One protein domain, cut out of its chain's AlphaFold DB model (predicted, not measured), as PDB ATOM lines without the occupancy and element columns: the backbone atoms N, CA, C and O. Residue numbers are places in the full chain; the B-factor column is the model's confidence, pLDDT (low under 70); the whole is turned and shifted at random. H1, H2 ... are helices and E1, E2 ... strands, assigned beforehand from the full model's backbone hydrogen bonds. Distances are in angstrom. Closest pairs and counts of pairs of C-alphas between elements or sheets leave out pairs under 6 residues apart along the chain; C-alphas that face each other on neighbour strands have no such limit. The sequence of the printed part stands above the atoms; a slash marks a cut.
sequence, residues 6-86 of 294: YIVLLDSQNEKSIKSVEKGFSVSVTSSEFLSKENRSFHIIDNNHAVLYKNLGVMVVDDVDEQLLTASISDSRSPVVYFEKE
ATOM      1  N   TYR A   6      12.964 -54.454 453.006       95.12
ATOM      2  CA  TYR A   6      12.127 -53.949 454.086       95.12
ATOM      3  C   TYR A   6      11.208 -55.043 454.639       95.12
ATOM      4  O   TYR A   6      10.664 -55.869 453.902       95.12
ATOM      5  N   ILE A   7      11.024 -55.017 455.958       96.00
ATOM      6  CA  ILE A   7      10.092 -55.846 456.718       96.00
ATOM      7  C   ILE A   7       8.895 -54.967 457.087       96.00
ATOM      8  O   ILE A   7       9.055 -53.959 457.767       96.00
ATOM      9  N   VAL A   8       7.700 -55.330 456.627       96.25
ATOM     10  CA  VAL A   8       6.470 -54.532 456.734       96.25
ATOM     11  C   VAL A   8       5.434 -55.285 457.567       96.25
ATOM     12  O   VAL A   8       5.128 -56.440 457.283       96.25
ATOM     13  N   LEU A   9       4.867 -54.643 458.583       96.12
ATOM     14  CA  LEU A   9       3.829 -55.209 459.445       96.12
ATOM     15  C   LEU A   9       2.440 -54.754 458.991       96.12
ATOM     16  O   LEU A   9       2.210 -53.557 458.797       96.12
ATOM     17  N   LEU A  10       1.518 -55.710 458.871       95.50
ATOM     18  CA  LEU A  10       0.135 -55.488 458.461       95.50
ATOM     19  C   LEU A  10      -0.844 -55.765 459.614       95.50
ATOM     20  O   LEU A  10      -0.752 -56.805 460.266       95.50
ATOM     21  N   ASP A  11      -1.822 -54.883 459.829       92.44
ATOM     22  CA  ASP A  11      -2.898 -55.083 460.816       92.44
ATOM     23  C   ASP A  11      -4.040 -55.985 460.311       92.44
ATOM     24  O   ASP A  11      -4.756 -56.614 461.093       92.44
ATOM     25  N   SER A  12      -4.195 -56.080 458.990       91.00
ATOM     26  CA  SER A  12      -5.221 -56.856 458.308       91.00
ATOM     27  C   SER A  12      -4.656 -57.526 457.061       91.00
ATOM     28  O   SER A  12      -3.998 -56.910 456.227       91.00
ATOM     29  N   GLN A  13      -4.998 -58.803 456.895       90.69
ATOM     30  CA  GLN A  13      -4.549 -59.647 455.782       90.69
ATOM     31  C   GLN A  13      -5.713 -60.103 454.888       90.69
ATOM     32  O   GLN A  13      -5.616 -61.106 454.182       90.69
ATOM     33  N   ASN A  14      -6.854 -59.410 454.949       92.75
ATOM     34  CA  ASN A  14      -7.988 -59.726 454.084       92.75
ATOM     35  C   ASN A  14      -7.678 -59.384 452.613       92.75
ATOM     36  O   ASN A  14      -6.774 -58.607 452.313       92.75
ATOM     37  N   GLU A  15      -8.463 -59.926 451.682       90.44
ATOM     38  CA  GLU A  15      -8.220 -59.765 450.241       90.44
ATOM     39  C   GLU A  15      -8.139 -58.292 449.792       90.44
ATOM     40  O   GLU A  15      -7.347 -57.953 448.914       90.44
ATOM     41  N   LYS A  16      -8.918 -57.392 450.408       91.81
ATOM     42  CA  LYS A  16      -8.875 -55.955 450.088       91.81
ATOM     43  C   LYS A  16      -7.582 -55.312 450.582       91.81
ATOM     44  O   LYS A  16      -6.997 -54.514 449.856       91.81
ATOM     45  N   SER A  17      -7.142 -55.669 451.788       91.12
ATOM     46  CA  SER A  17      -5.890 -55.201 452.382       91.12
ATOM     47  C   SER A  17      -4.694 -55.618 451.525       91.12
ATOM     48  O   SER A  17      -3.889 -54.767 451.156       91.12
ATOM     49  N   ILE A  18      -4.628 -56.889 451.114       92.56
ATOM     50  CA  ILE A  18      -3.534 -57.385 450.266       92.56
ATOM     51  C   ILE A  18      -3.536 -56.700 448.896       92.56
ATOM     52  O   ILE A  18      -2.508 -56.167 448.492       92.56
ATOM     53  N   LYS A  19      -4.696 -56.575 448.238       92.56
ATOM     54  CA  LYS A  19      -4.809 -55.845 446.960       92.56
ATOM     55  C   LYS A  19      -4.392 -54.376 447.062       92.56
ATOM     56  O   LYS A  19      -3.864 -53.815 446.103       92.56
ATOM     57  N   SER A  20      -4.649 -53.732 448.203       91.38
ATOM     58  CA  SER A  20      -4.218 -52.352 448.446       91.38
ATOM     59  C   SER A  20      -2.696 -52.242 448.503       91.38
ATOM     60  O   SER A  20      -2.137 -51.307 447.938       91.38
ATOM     61  N   VAL A  21      -2.035 -53.202 449.151       91.38
ATOM     62  CA  VAL A  21      -0.574 -53.260 449.281       91.38
ATOM     63  C   VAL A  21       0.092 -53.610 447.951       91.38
ATOM     64  O   VAL A  21       1.035 -52.931 447.555       91.38
ATOM     65  N   GLU A  22      -0.443 -54.590 447.219       93.31
ATOM     66  CA  GLU A  22       0.034 -54.958 445.877       93.31
ATOM     67  C   GLU A  22       0.023 -53.756 444.931       93.31
ATOM     68  O   GLU A  22       1.009 -53.455 444.259       93.31
ATOM     69  N   LYS A  23      -1.085 -53.006 444.929       91.56
ATOM     70  CA  LYS A  23      -1.211 -51.788 444.127       91.56
ATOM     71  C   LYS A  23      -0.316 -50.661 444.637       91.56
ATOM     72  O   LYS A  23       0.248 -49.936 443.825       91.56
ATOM     73  N   GLY A  24      -0.241 -50.485 445.955       89.25
ATOM     74  CA  GLY A  24       0.538 -49.428 446.592       89.25
ATOM     75  C   GLY A  24       2.014 -49.557 446.251       89.25
ATOM     76  O   GLY A  24       2.590 -48.621 445.715       89.25
ATOM     77  N   PHE A  25       2.593 -50.734 446.479       92.38
ATOM     78  CA  PHE A  25       4.023 -50.990 446.286       92.38
ATOM     79  C   PHE A  25       4.377 -51.513 444.893       92.38
ATOM     80  O   PHE A  25       5.551 -51.703 444.604       92.38
ATOM     81  N   SER A  26       3.388 -51.704 444.012       92.75
ATOM     82  CA  SER A  26       3.577 -52.267 442.666       92.75
ATOM     83  C   SER A  26       4.238 -53.653 442.675       92.75
ATOM     84  O   SER A  26       5.069 -53.962 441.826       92.75
ATOM     85  N   VAL A  27       3.831 -54.499 443.625       92.81
ATOM     86  CA  VAL A  27       4.336 -55.869 443.813       92.81
ATOM     87  C   VAL A  27       3.198 -56.885 443.760       92.81
ATOM     88  O   VAL A  27       2.055 -56.564 444.074       92.81
ATOM     89  N   SER A  28       3.504 -58.131 443.410       93.88
ATOM     90  CA  SER A  28       2.601 -59.276 443.590       93.88
ATOM     91  C   SER A  28       2.921 -59.984 444.904       93.88
ATOM     92  O   SER A  28       4.089 -60.261 445.181       93.88
ATOM     93  N   VAL A  29       1.914 -60.298 445.724       93.56
ATOM     94  CA  VAL A  29       2.135 -60.880 447.059       93.56
ATOM     95  C   VAL A  29       1.937 -62.397 447.039       93.56
ATOM     96  O   VAL A  29       0.860 -62.905 446.739       93.56
ATOM     97  N   THR A  30       2.966 -63.143 447.446       93.88
ATOM     98  CA  THR A  30       2.891 -64.597 447.650       93.88
ATOM     99  C   THR A  30       2.759 -64.930 449.135       93.88
ATOM    100  O   THR A  30       3.617 -64.578 449.943       93.88
ATOM    101  N   SER A  31       1.699 -65.648 449.517       92.81
ATOM    102  CA  SER A  31       1.524 -66.132 450.896       92.81
ATOM    103  C   SER A  31       2.537 -67.223 451.246       92.81
ATOM    104  O   SER A  31       2.798 -68.130 450.454       92.81
ATOM    105  N   SER A  32       3.027 -67.198 452.487       93.00
ATOM    106  CA  SER A  32       3.932 -68.199 453.050       93.00
ATOM    107  C   SER A  32       3.372 -69.626 453.027       93.00
ATOM    108  O   SER A  32       4.138 -70.579 453.118       93.00
ATOM    109  N   GLU A  33       2.052 -69.790 452.897       92.12
ATOM    110  CA  GLU A  33       1.390 -71.101 452.781       92.12
ATOM    111  C   GLU A  33       1.746 -71.847 451.489       92.12
ATOM    112  O   GLU A  33       1.616 -73.067 451.433       92.12
ATOM    113  N   PHE A  34       2.211 -71.127 450.465       90.50
ATOM    114  CA  PHE A  34       2.643 -71.699 449.190       90.50
ATOM    115  C   PHE A  34       4.160 -71.922 449.120       90.50
ATOM    116  O   PHE A  34       4.679 -72.331 448.078       90.50
ATOM    117  N   LEU A  35       4.885 -71.651 450.212       90.00
ATOM    118  CA  LEU A  35       6.318 -71.911 450.287       90.00
ATOM    119  C   LEU A  35       6.574 -73.392 450.552       90.00
ATOM    120  O   LEU A  35       5.937 -74.021 451.395       90.00
ATOM    121  N   SER A  36       7.569 -73.934 449.864       87.88
ATOM    122  CA  SER A  36       7.992 -75.324 450.007       87.88
ATOM    123  C   SER A  36       9.509 -75.415 450.155       87.88
ATOM    124  O   SER A  36      10.206 -74.413 450.344       87.88
ATOM    125  N   LYS A  37      10.051 -76.633 450.099       85.00
ATOM    126  CA  LYS A  37      11.501 -76.830 450.042       85.00
ATOM    127  C   LYS A  37      12.086 -76.323 448.718       85.00
ATOM    128  O   LYS A  37      13.212 -75.836 448.711       85.00
ATOM    129  N   GLU A  38      11.309 -76.411 447.647       84.88
ATOM    130  CA  GLU A  38      11.642 -76.028 446.276       84.88
ATOM    131  C   GLU A  38      11.351 -74.543 446.014       84.88
ATOM    132  O   GLU A  38      12.058 -73.909 445.234       84.88
ATOM    133  N   ASN A  39      10.360 -73.970 446.707       84.12
ATOM    134  CA  ASN A  39       9.965 -72.570 446.579       84.12
ATOM    135  C   ASN A  39      10.132 -71.829 447.913       84.12
ATOM    136  O   ASN A  39       9.205 -71.743 448.719       84.12
ATOM    137  N   ARG A  40      11.353 -71.358 448.184       88.06
ATOM    138  CA  ARG A  40      11.702 -70.639 449.419       88.06
ATOM    139  C   ARG A  40      11.499 -69.138 449.245       88.06
ATOM    140  O   ARG A  40      11.665 -68.618 448.151       88.06
ATOM    141  N   SER A  41      11.229 -68.428 450.339       86.56
ATOM    142  CA  SER A  41      10.955 -66.985 450.302       86.56
ATOM    143  C   SER A  41      12.061 -66.177 449.618       86.56
ATOM    144  O   SER A  41      11.766 -65.326 448.792       86.56
ATOM    145  N   PHE A  42      13.332 -66.492 449.871       83.31
ATOM    146  CA  PHE A  42      14.466 -65.797 449.253       83.31
ATOM    147  C   PHE A  42      14.617 -66.042 447.739       83.31
ATOM    148  O   PHE A  42      15.345 -65.301 447.089       83.31
ATOM    149  N   HIS A  43      13.951 -67.058 447.174       85.19
ATOM    150  CA  HIS A  43      13.867 -67.255 445.721       85.19
ATOM    151  C   HIS A  43      12.745 -66.434 445.079       85.19
ATOM    152  O   HIS A  43      12.775 -66.220 443.873       85.19
ATOM    153  N   ILE A  44      11.750 -66.024 445.869       86.56
ATOM    154  CA  ILE A  44      10.566 -65.304 445.392       86.56
ATOM    155  C   ILE A  44      10.758 -63.800 445.538       86.56
ATOM    156  O   ILE A  44      10.332 -63.060 444.667       86.56
ATOM    157  N   ILE A  45      11.365 -63.350 446.640       89.50
ATOM    158  CA  ILE A  45      11.420 -61.925 446.963       89.50
ATOM    159  C   ILE A  45      12.342 -61.186 445.986       89.50
ATOM    160  O   ILE A  45      13.567 -61.365 445.974       89.50
ATOM    161  N   ASP A  46      11.730 -60.329 445.178       90.00
ATOM    162  CA  ASP A  46      12.384 -59.436 444.235       90.00
ATOM    163  C   ASP A  46      11.620 -58.112 444.113       90.00
ATOM    164  O   ASP A  46      10.660 -57.861 444.837       90.00
ATOM    165  N   ASN A  47      12.064 -57.249 443.205       87.31
ATOM    166  CA  ASN A  47      11.537 -55.894 443.051       87.31
ATOM    167  C   ASN A  47      10.050 -55.862 442.643       87.31
ATOM    168  O   ASN A  47       9.412 -54.823 442.759       87.31
ATOM    169  N   ASN A  48       9.501 -56.982 442.165       90.56
ATOM    170  CA  ASN A  48       8.113 -57.120 441.732       90.56
ATOM    171  C   ASN A  48       7.321 -58.129 442.578       90.56
ATOM    172  O   ASN A  48       6.110 -58.252 442.392       90.56
ATOM    173  N   HIS A  49       7.968 -58.868 443.481       93.12
ATOM    174  CA  HIS A  49       7.348 -59.952 444.233       93.12
ATOM    175  C   HIS A  49       7.653 -59.841 445.724       93.12
ATOM    176  O   HIS A  49       8.800 -59.875 446.162       93.12
ATOM    177  N   ALA A  50       6.586 -59.786 446.511       94.06
ATOM    178  CA  ALA A  50       6.631 -59.753 447.961       94.06
ATOM    179  C   ALA A  50       6.224 -61.108 448.545       94.06
ATOM    180  O   ALA A  50       5.429 -61.845 447.957       94.06
ATOM    181  N   VAL A  51       6.709 -61.422 449.746       96.19
ATOM    182  CA  VAL A  51       6.263 -62.607 450.494       96.19
ATOM    183  C   VAL A  51       5.548 -62.180 451.767       96.19
ATOM    184  O   VAL A  51       6.116 -61.457 452.580       96.19
ATOM    185  N   LEU A  52       4.316 -62.659 451.954       95.62
ATOM    186  CA  LEU A  52       3.510 -62.462 453.159       95.62
ATOM    187  C   LEU A  52       3.601 -63.688 454.071       95.62
ATOM    188  O   LEU A  52       3.081 -64.757 453.756       95.62
ATOM    189  N   TYR A  53       4.183 -63.516 455.248       95.06
ATOM    190  CA  TYR A  53       4.191 -64.488 456.334       95.06
ATOM    191  C   TYR A  53       2.853 -64.461 457.076       95.06
ATOM    192  O   TYR A  53       2.688 -63.775 458.086       95.06
ATOM    193  N   LYS A  54       1.891 -65.235 456.562       90.25
ATOM    194  CA  LYS A  54       0.471 -65.188 456.947       90.25
ATOM    195  C   LYS A  54       0.227 -65.291 458.455       90.25
ATOM    196  O   LYS A  54      -0.562 -64.542 459.023       90.25
ATOM    197  N   ASN A  55       0.934 -66.201 459.123       90.31
ATOM    198  CA  ASN A  55       0.764 -66.426 460.563       90.31
ATOM    199  C   ASN A  55       1.272 -65.260 461.426       90.31
ATOM    200  O   ASN A  55       0.918 -65.185 462.598       90.31
ATOM    201  N   LEU A  56       2.105 -64.379 460.866       91.69
ATOM    202  CA  LEU A  56       2.726 -63.257 461.571       91.69
ATOM    203  C   LEU A  56       2.161 -61.897 461.140       91.69
ATOM    204  O   LEU A  56       2.392 -60.911 461.828       91.69
ATOM    205  N   GLY A  57       1.462 -61.827 460.002       93.12
ATOM    206  CA  GLY A  57       1.062 -60.547 459.408       93.12
ATOM    207  C   GLY A  57       2.245 -59.704 458.941       93.12
ATOM    208  O   GLY A  57       2.123 -58.492 458.818       93.12
ATOM    209  N   VAL A  58       3.390 -60.340 458.689       95.62
ATOM    210  CA  VAL A  58       4.619 -59.676 458.250       95.62
ATOM    211  C   VAL A  58       4.821 -59.931 456.770       95.62
ATOM    212  O   VAL A  58       4.701 -61.062 456.310       95.62
ATOM    213  N   MET A  59       5.158 -58.897 456.020       95.56
ATOM    214  CA  MET A  59       5.467 -58.961 454.605       95.56
ATOM    215  C   MET A  59       6.894 -58.482 454.359       95.56
ATOM    216  O   MET A  59       7.363 -57.559 455.015       95.56
ATOM    217  N   VAL A  60       7.580 -59.102 453.407       96.00
ATOM    218  CA  VAL A  60       8.937 -58.720 453.009       96.00
ATOM    219  C   VAL A  60       8.925 -58.246 451.563       96.00
ATOM    220  O   VAL A  60       8.376 -58.937 450.700       96.00
ATOM    221  N   VAL A  61       9.505 -57.068 451.330       94.81
ATOM    222  CA  VAL A  61       9.537 -56.366 450.037       94.81
ATOM    223  C   VAL A  61      10.944 -55.844 449.752       94.81
ATOM    224  O   VAL A  61      11.649 -55.460 450.684       94.81
ATOM    225  N   ASP A  62      11.332 -55.798 448.477       93.88
ATOM    226  CA  ASP A  62      12.616 -55.243 448.037       93.88
ATOM    227  C   ASP A  62      12.401 -53.945 447.239       93.88
ATOM    228  O   ASP A  62      11.455 -53.839 446.461       93.88
ATOM    229  N   ASP A  63      13.297 -52.975 447.426       90.62
ATOM    230  CA  ASP A  63      13.421 -51.728 446.661       90.62
ATOM    231  C   ASP A  63      12.142 -50.857 446.596       90.62
ATOM    232  O   ASP A  63      11.901 -50.149 445.615       90.62
ATOM    233  N   VAL A  64      11.323 -50.870 447.655       90.19
ATOM    234  CA  VAL A  64      10.172 -49.960 447.803       90.19
ATOM    235  C   VAL A  64      10.635 -48.609 448.353       90.19
ATOM    236  O   VAL A  64      11.397 -48.557 449.316       90.19
ATOM    237  N   ASP A  65      10.143 -47.513 447.767       90.62
ATOM    238  CA  ASP A  65      10.431 -46.148 448.226       90.62
ATOM    239  C   ASP A  65       9.996 -45.943 449.691       90.62
ATOM    240  O   ASP A  65       8.836 -46.152 450.064       90.62
ATOM    241  N   GLU A  66      10.924 -45.493 450.533       91.38
ATOM    242  CA  GLU A  66      10.691 -45.241 451.955       91.38
ATOM    243  C   GLU A  66       9.616 -44.166 452.203       91.38
ATOM    244  O   GLU A  66       8.852 -44.249 453.171       91.38
ATOM    245  N   GLN A  67       9.478 -43.183 451.305       91.56
ATOM    246  CA  GLN A  67       8.420 -42.171 451.393       91.56
ATOM    247  C   GLN A  67       7.035 -42.797 451.215       91.56
ATOM    248  O   GLN A  67       6.080 -42.419 451.896       91.56
ATOM    249  N   LEU A  68       6.930 -43.785 450.328       91.12
ATOM    250  CA  LEU A  68       5.700 -44.522 450.067       91.12
ATOM    251  C   LEU A  68       5.346 -45.454 451.235       91.12
ATOM    252  O   LEU A  68       4.180 -45.518 451.635       91.12
ATOM    253  N   LEU A  69       6.341 -46.127 451.820       91.06
ATOM    254  CA  LEU A  69       6.178 -46.921 453.045       91.06
ATOM    255  C   LEU A  69       5.682 -46.047 454.207       91.06
ATOM    256  O   LEU A  69       4.712 -46.393 454.882       91.06
ATOM    257  N   THR A  70       6.272 -44.864 454.375       92.56
ATOM    258  CA  THR A  70       5.875 -43.884 455.399       92.56
ATOM    259  C   THR A  70       4.454 -43.362 455.175       92.56
ATOM    260  O   THR A  70       3.647 -43.314 456.108       92.56
ATOM    261  N   ALA A  71       4.104 -43.016 453.933       91.69
ATOM    262  CA  ALA A  71       2.754 -42.581 453.578       91.69
ATOM    263  C   ALA A  71       1.710 -43.678 453.843       91.69
ATOM    264  O   ALA A  71       0.599 -43.381 454.285       91.69
ATOM    265  N   SER A  72       2.083 -44.944 453.640       91.62
ATOM    266  CA  SER A  72       1.208 -46.099 453.862       91.62
ATOM    267  C   SER A  72       0.883 -46.336 455.337       91.62
ATOM    268  O   SER A  72      -0.175 -46.886 455.613       91.62
ATOM    269  N   ILE A  73       1.720 -45.896 456.281       91.56
ATOM    270  CA  ILE A  73       1.385 -45.919 457.720       91.56
ATOM    271  C   ILE A  73       0.319 -44.865 458.055       91.56
ATOM    272  O   ILE A  73      -0.497 -45.045 458.955       91.56
ATOM    273  N   SER A  74       0.328 -43.741 457.338       89.38
ATOM    274  CA  SER A  74      -0.542 -42.597 457.630       89.38
ATOM    275  C   SER A  74      -1.913 -42.667 456.938       89.38
ATOM    276  O   SER A  74      -2.825 -41.935 457.326       89.38
ATOM    277  N   ASP A  75      -2.089 -43.515 455.916       89.00
ATOM    278  CA  ASP A  75      -3.389 -43.728 455.261       89.00
ATOM    279  C   ASP A  75      -4.233 -44.726 456.064       89.00
ATOM    280  O   ASP A  75      -3.939 -45.916 456.099       89.00
ATOM    281  N   SER A  76      -5.353 -44.268 456.626       81.25
ATOM    282  CA  SER A  76      -6.288 -45.104 457.395       81.25
ATOM    283  C   SER A  76      -6.927 -46.257 456.601       81.25
ATOM    284  O   SER A  76      -7.675 -47.051 457.166       81.25
ATOM    285  N   ARG A  77      -6.737 -46.305 455.276       85.12
ATOM    286  CA  ARG A  77      -7.200 -47.394 454.397       85.12
ATOM    287  C   ARG A  77      -6.097 -48.402 454.066       85.12
ATOM    288  O   ARG A  77      -6.408 -49.457 453.513       85.12
ATOM    289  N   SER A  78      -4.841 -48.070 454.352       90.06
ATOM    290  CA  SER A  78      -3.705 -48.968 454.190       90.06
ATOM    291  C   SER A  78      -3.623 -49.907 455.394       90.06
ATOM    292  O   SER A  78      -3.802 -49.458 456.522       90.06
ATOM    293  N   PRO A  79      -3.348 -51.205 455.187       92.62
ATOM    294  CA  PRO A  79      -3.162 -52.138 456.293       92.62
ATOM    295  C   PRO A  79      -1.773 -52.039 456.946       92.62
ATOM    296  O   PRO A  79      -1.479 -52.788 457.870       92.62
ATOM    297  N   VAL A  80      -0.872 -51.198 456.429       95.12
ATOM    298  CA  VAL A  80       0.511 -51.087 456.913       95.12
ATOM    299  C   VAL A  80       0.546 -50.283 458.205       95.12
ATOM    300  O   VAL A  80       0.137 -49.128 458.221       95.12
ATOM    301  N   VAL A  81       1.095 -50.866 459.269       95.38
ATOM    302  CA  VAL A  81       1.191 -50.204 460.584       95.38
ATOM    303  C   VAL A  81       2.620 -49.943 461.043       95.38
ATOM    304  O   VAL A  81       2.841 -49.098 461.907       95.38
ATOM    305  N   TYR A  82       3.600 -50.646 460.475       95.38
ATOM    306  CA  TYR A  82       5.020 -50.462 460.775       95.38
ATOM    307  C   TYR A  82       5.876 -50.989 459.620       95.38
ATOM    308  O   TYR A  82       5.468 -51.923 458.927       95.38
ATOM    309  N   PHE A  83       7.067 -50.427 459.428       96.00
ATOM    310  CA  PHE A  83       8.098 -51.026 458.586       96.00
ATOM    311  C   PHE A  83       9.487 -50.773 459.176       96.00
ATOM    312  O   PHE A  83       9.699 -49.800 459.897       96.00
ATOM    313  N   GLU A  84      10.442 -51.630 458.832       95.38
ATOM    314  CA  GLU A  84      11.861 -51.386 459.074       95.38
ATOM    315  C   GLU A  84      12.728 -51.979 457.967       95.38
ATOM    316  O   GLU A  84      12.326 -52.911 457.269       95.38
ATOM    317  N   LYS A  85      13.935 -51.439 457.809       94.25
ATOM    318  CA  LYS A  85      14.946 -51.994 456.907       94.25
ATOM    319  C   LYS A  85      15.523 -53.285 457.495       94.25
ATOM    320  O   LYS A  85      15.786 -53.342 458.698       94.25
ATOM    321  N   GLU A  86      15.722 -54.304 456.655       90.31
ATOM    322  CA  GLU A  86      16.309 -55.582 457.068       90.31
ATOM    323  C   GLU A  86      17.691 -55.362 457.695       90.31
ATOM    324  O   GLU A  86      18.492 -54.548 457.229       90.31
TER     325      GLU A  86
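What this domain is: This is residues 6 to 86 of the 294 residues of the protein "Subtilisin-like serine protease" of Petrimonas mucosa (UniProt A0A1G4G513). A strongly twisted sheet of five strands curls round the helix H1, and a second helix, H3, covers its edge strand E5 on the same face. The short H2 is on the opposite face, and with the link of residues 32 to 40, which joins E2 to it, it makes one end of the long axis. The printed part has 81 residues with three named helices and five named strands, in the order E1 H1 E2 H2 E3 E4 H3 E5, class mixed. The mixed sheet runs E2 E3 E4 E1 E5. The whole is compact, with a radius of gyration of the C-alphas of 11.7 A, and its outline is elongated, 37 by 24 by 19 A.

How they stand to each other: E1, residues 6 to 10, is an inner strand, antiparallel to E5, residues 80 to 85, with N 7 and O 84 2.8 A apart, and to E4, residues 58 to 62, with N 8 and O 59 2.8 A apart. H1, residues 15 to 25, is on the sheet; its C-alpha closest to E2, residues 28 to 31, is that of Glu 22, 5.5 A from that of Ser 28. E2 is parallel to E3, residues 49 to 53, with N 30 and O 50 2.8 A apart. H2, residues 41 to 44, is only just over E3, with 3 of its 4 C-alphas there, at a height over the sheet of 8.5 A. E3 and E4 form an antiparallel hairpin, with N 53 and O 58 2.7 A apart. H3, residues 66 to 74, is over E5 at a height of 8.6 A and runs along it, at 13 degrees on the local plane; their closest C-alphas are those of Ile 73 and Val 81, 5.2 A apart. H1 and H3 are close but not clearly touching, their closest C-alphas, Phe 25 and Leu 68, being 7.7 A apart. The strand-helix-strand unit E2, H2, E3, parallel neighbours joined through a helix, and the split units E1, H1, E2 and E4, H3, E5, whose strands have others between them, have right-handed crossovers. In H1 every O i to N i+4 pair is within hydrogen-bond range, in H3 4 of 5; H2 is too short for one.

Where its parts are: E1 begins at C-alpha 6 (12.127, -53.949, 454.086). H1 is 15.6 A long and H3 12.9 A. E5, 14.5 A, ends at C-alpha 85 (14.946, -51.994, 456.907).

The domain as a whole: The C-alphas of Glu 38 and Ser 76 are farthest apart, 37.4 A. The printed part has no cut. No link is long. No printed residue is under 70 in pLDDT.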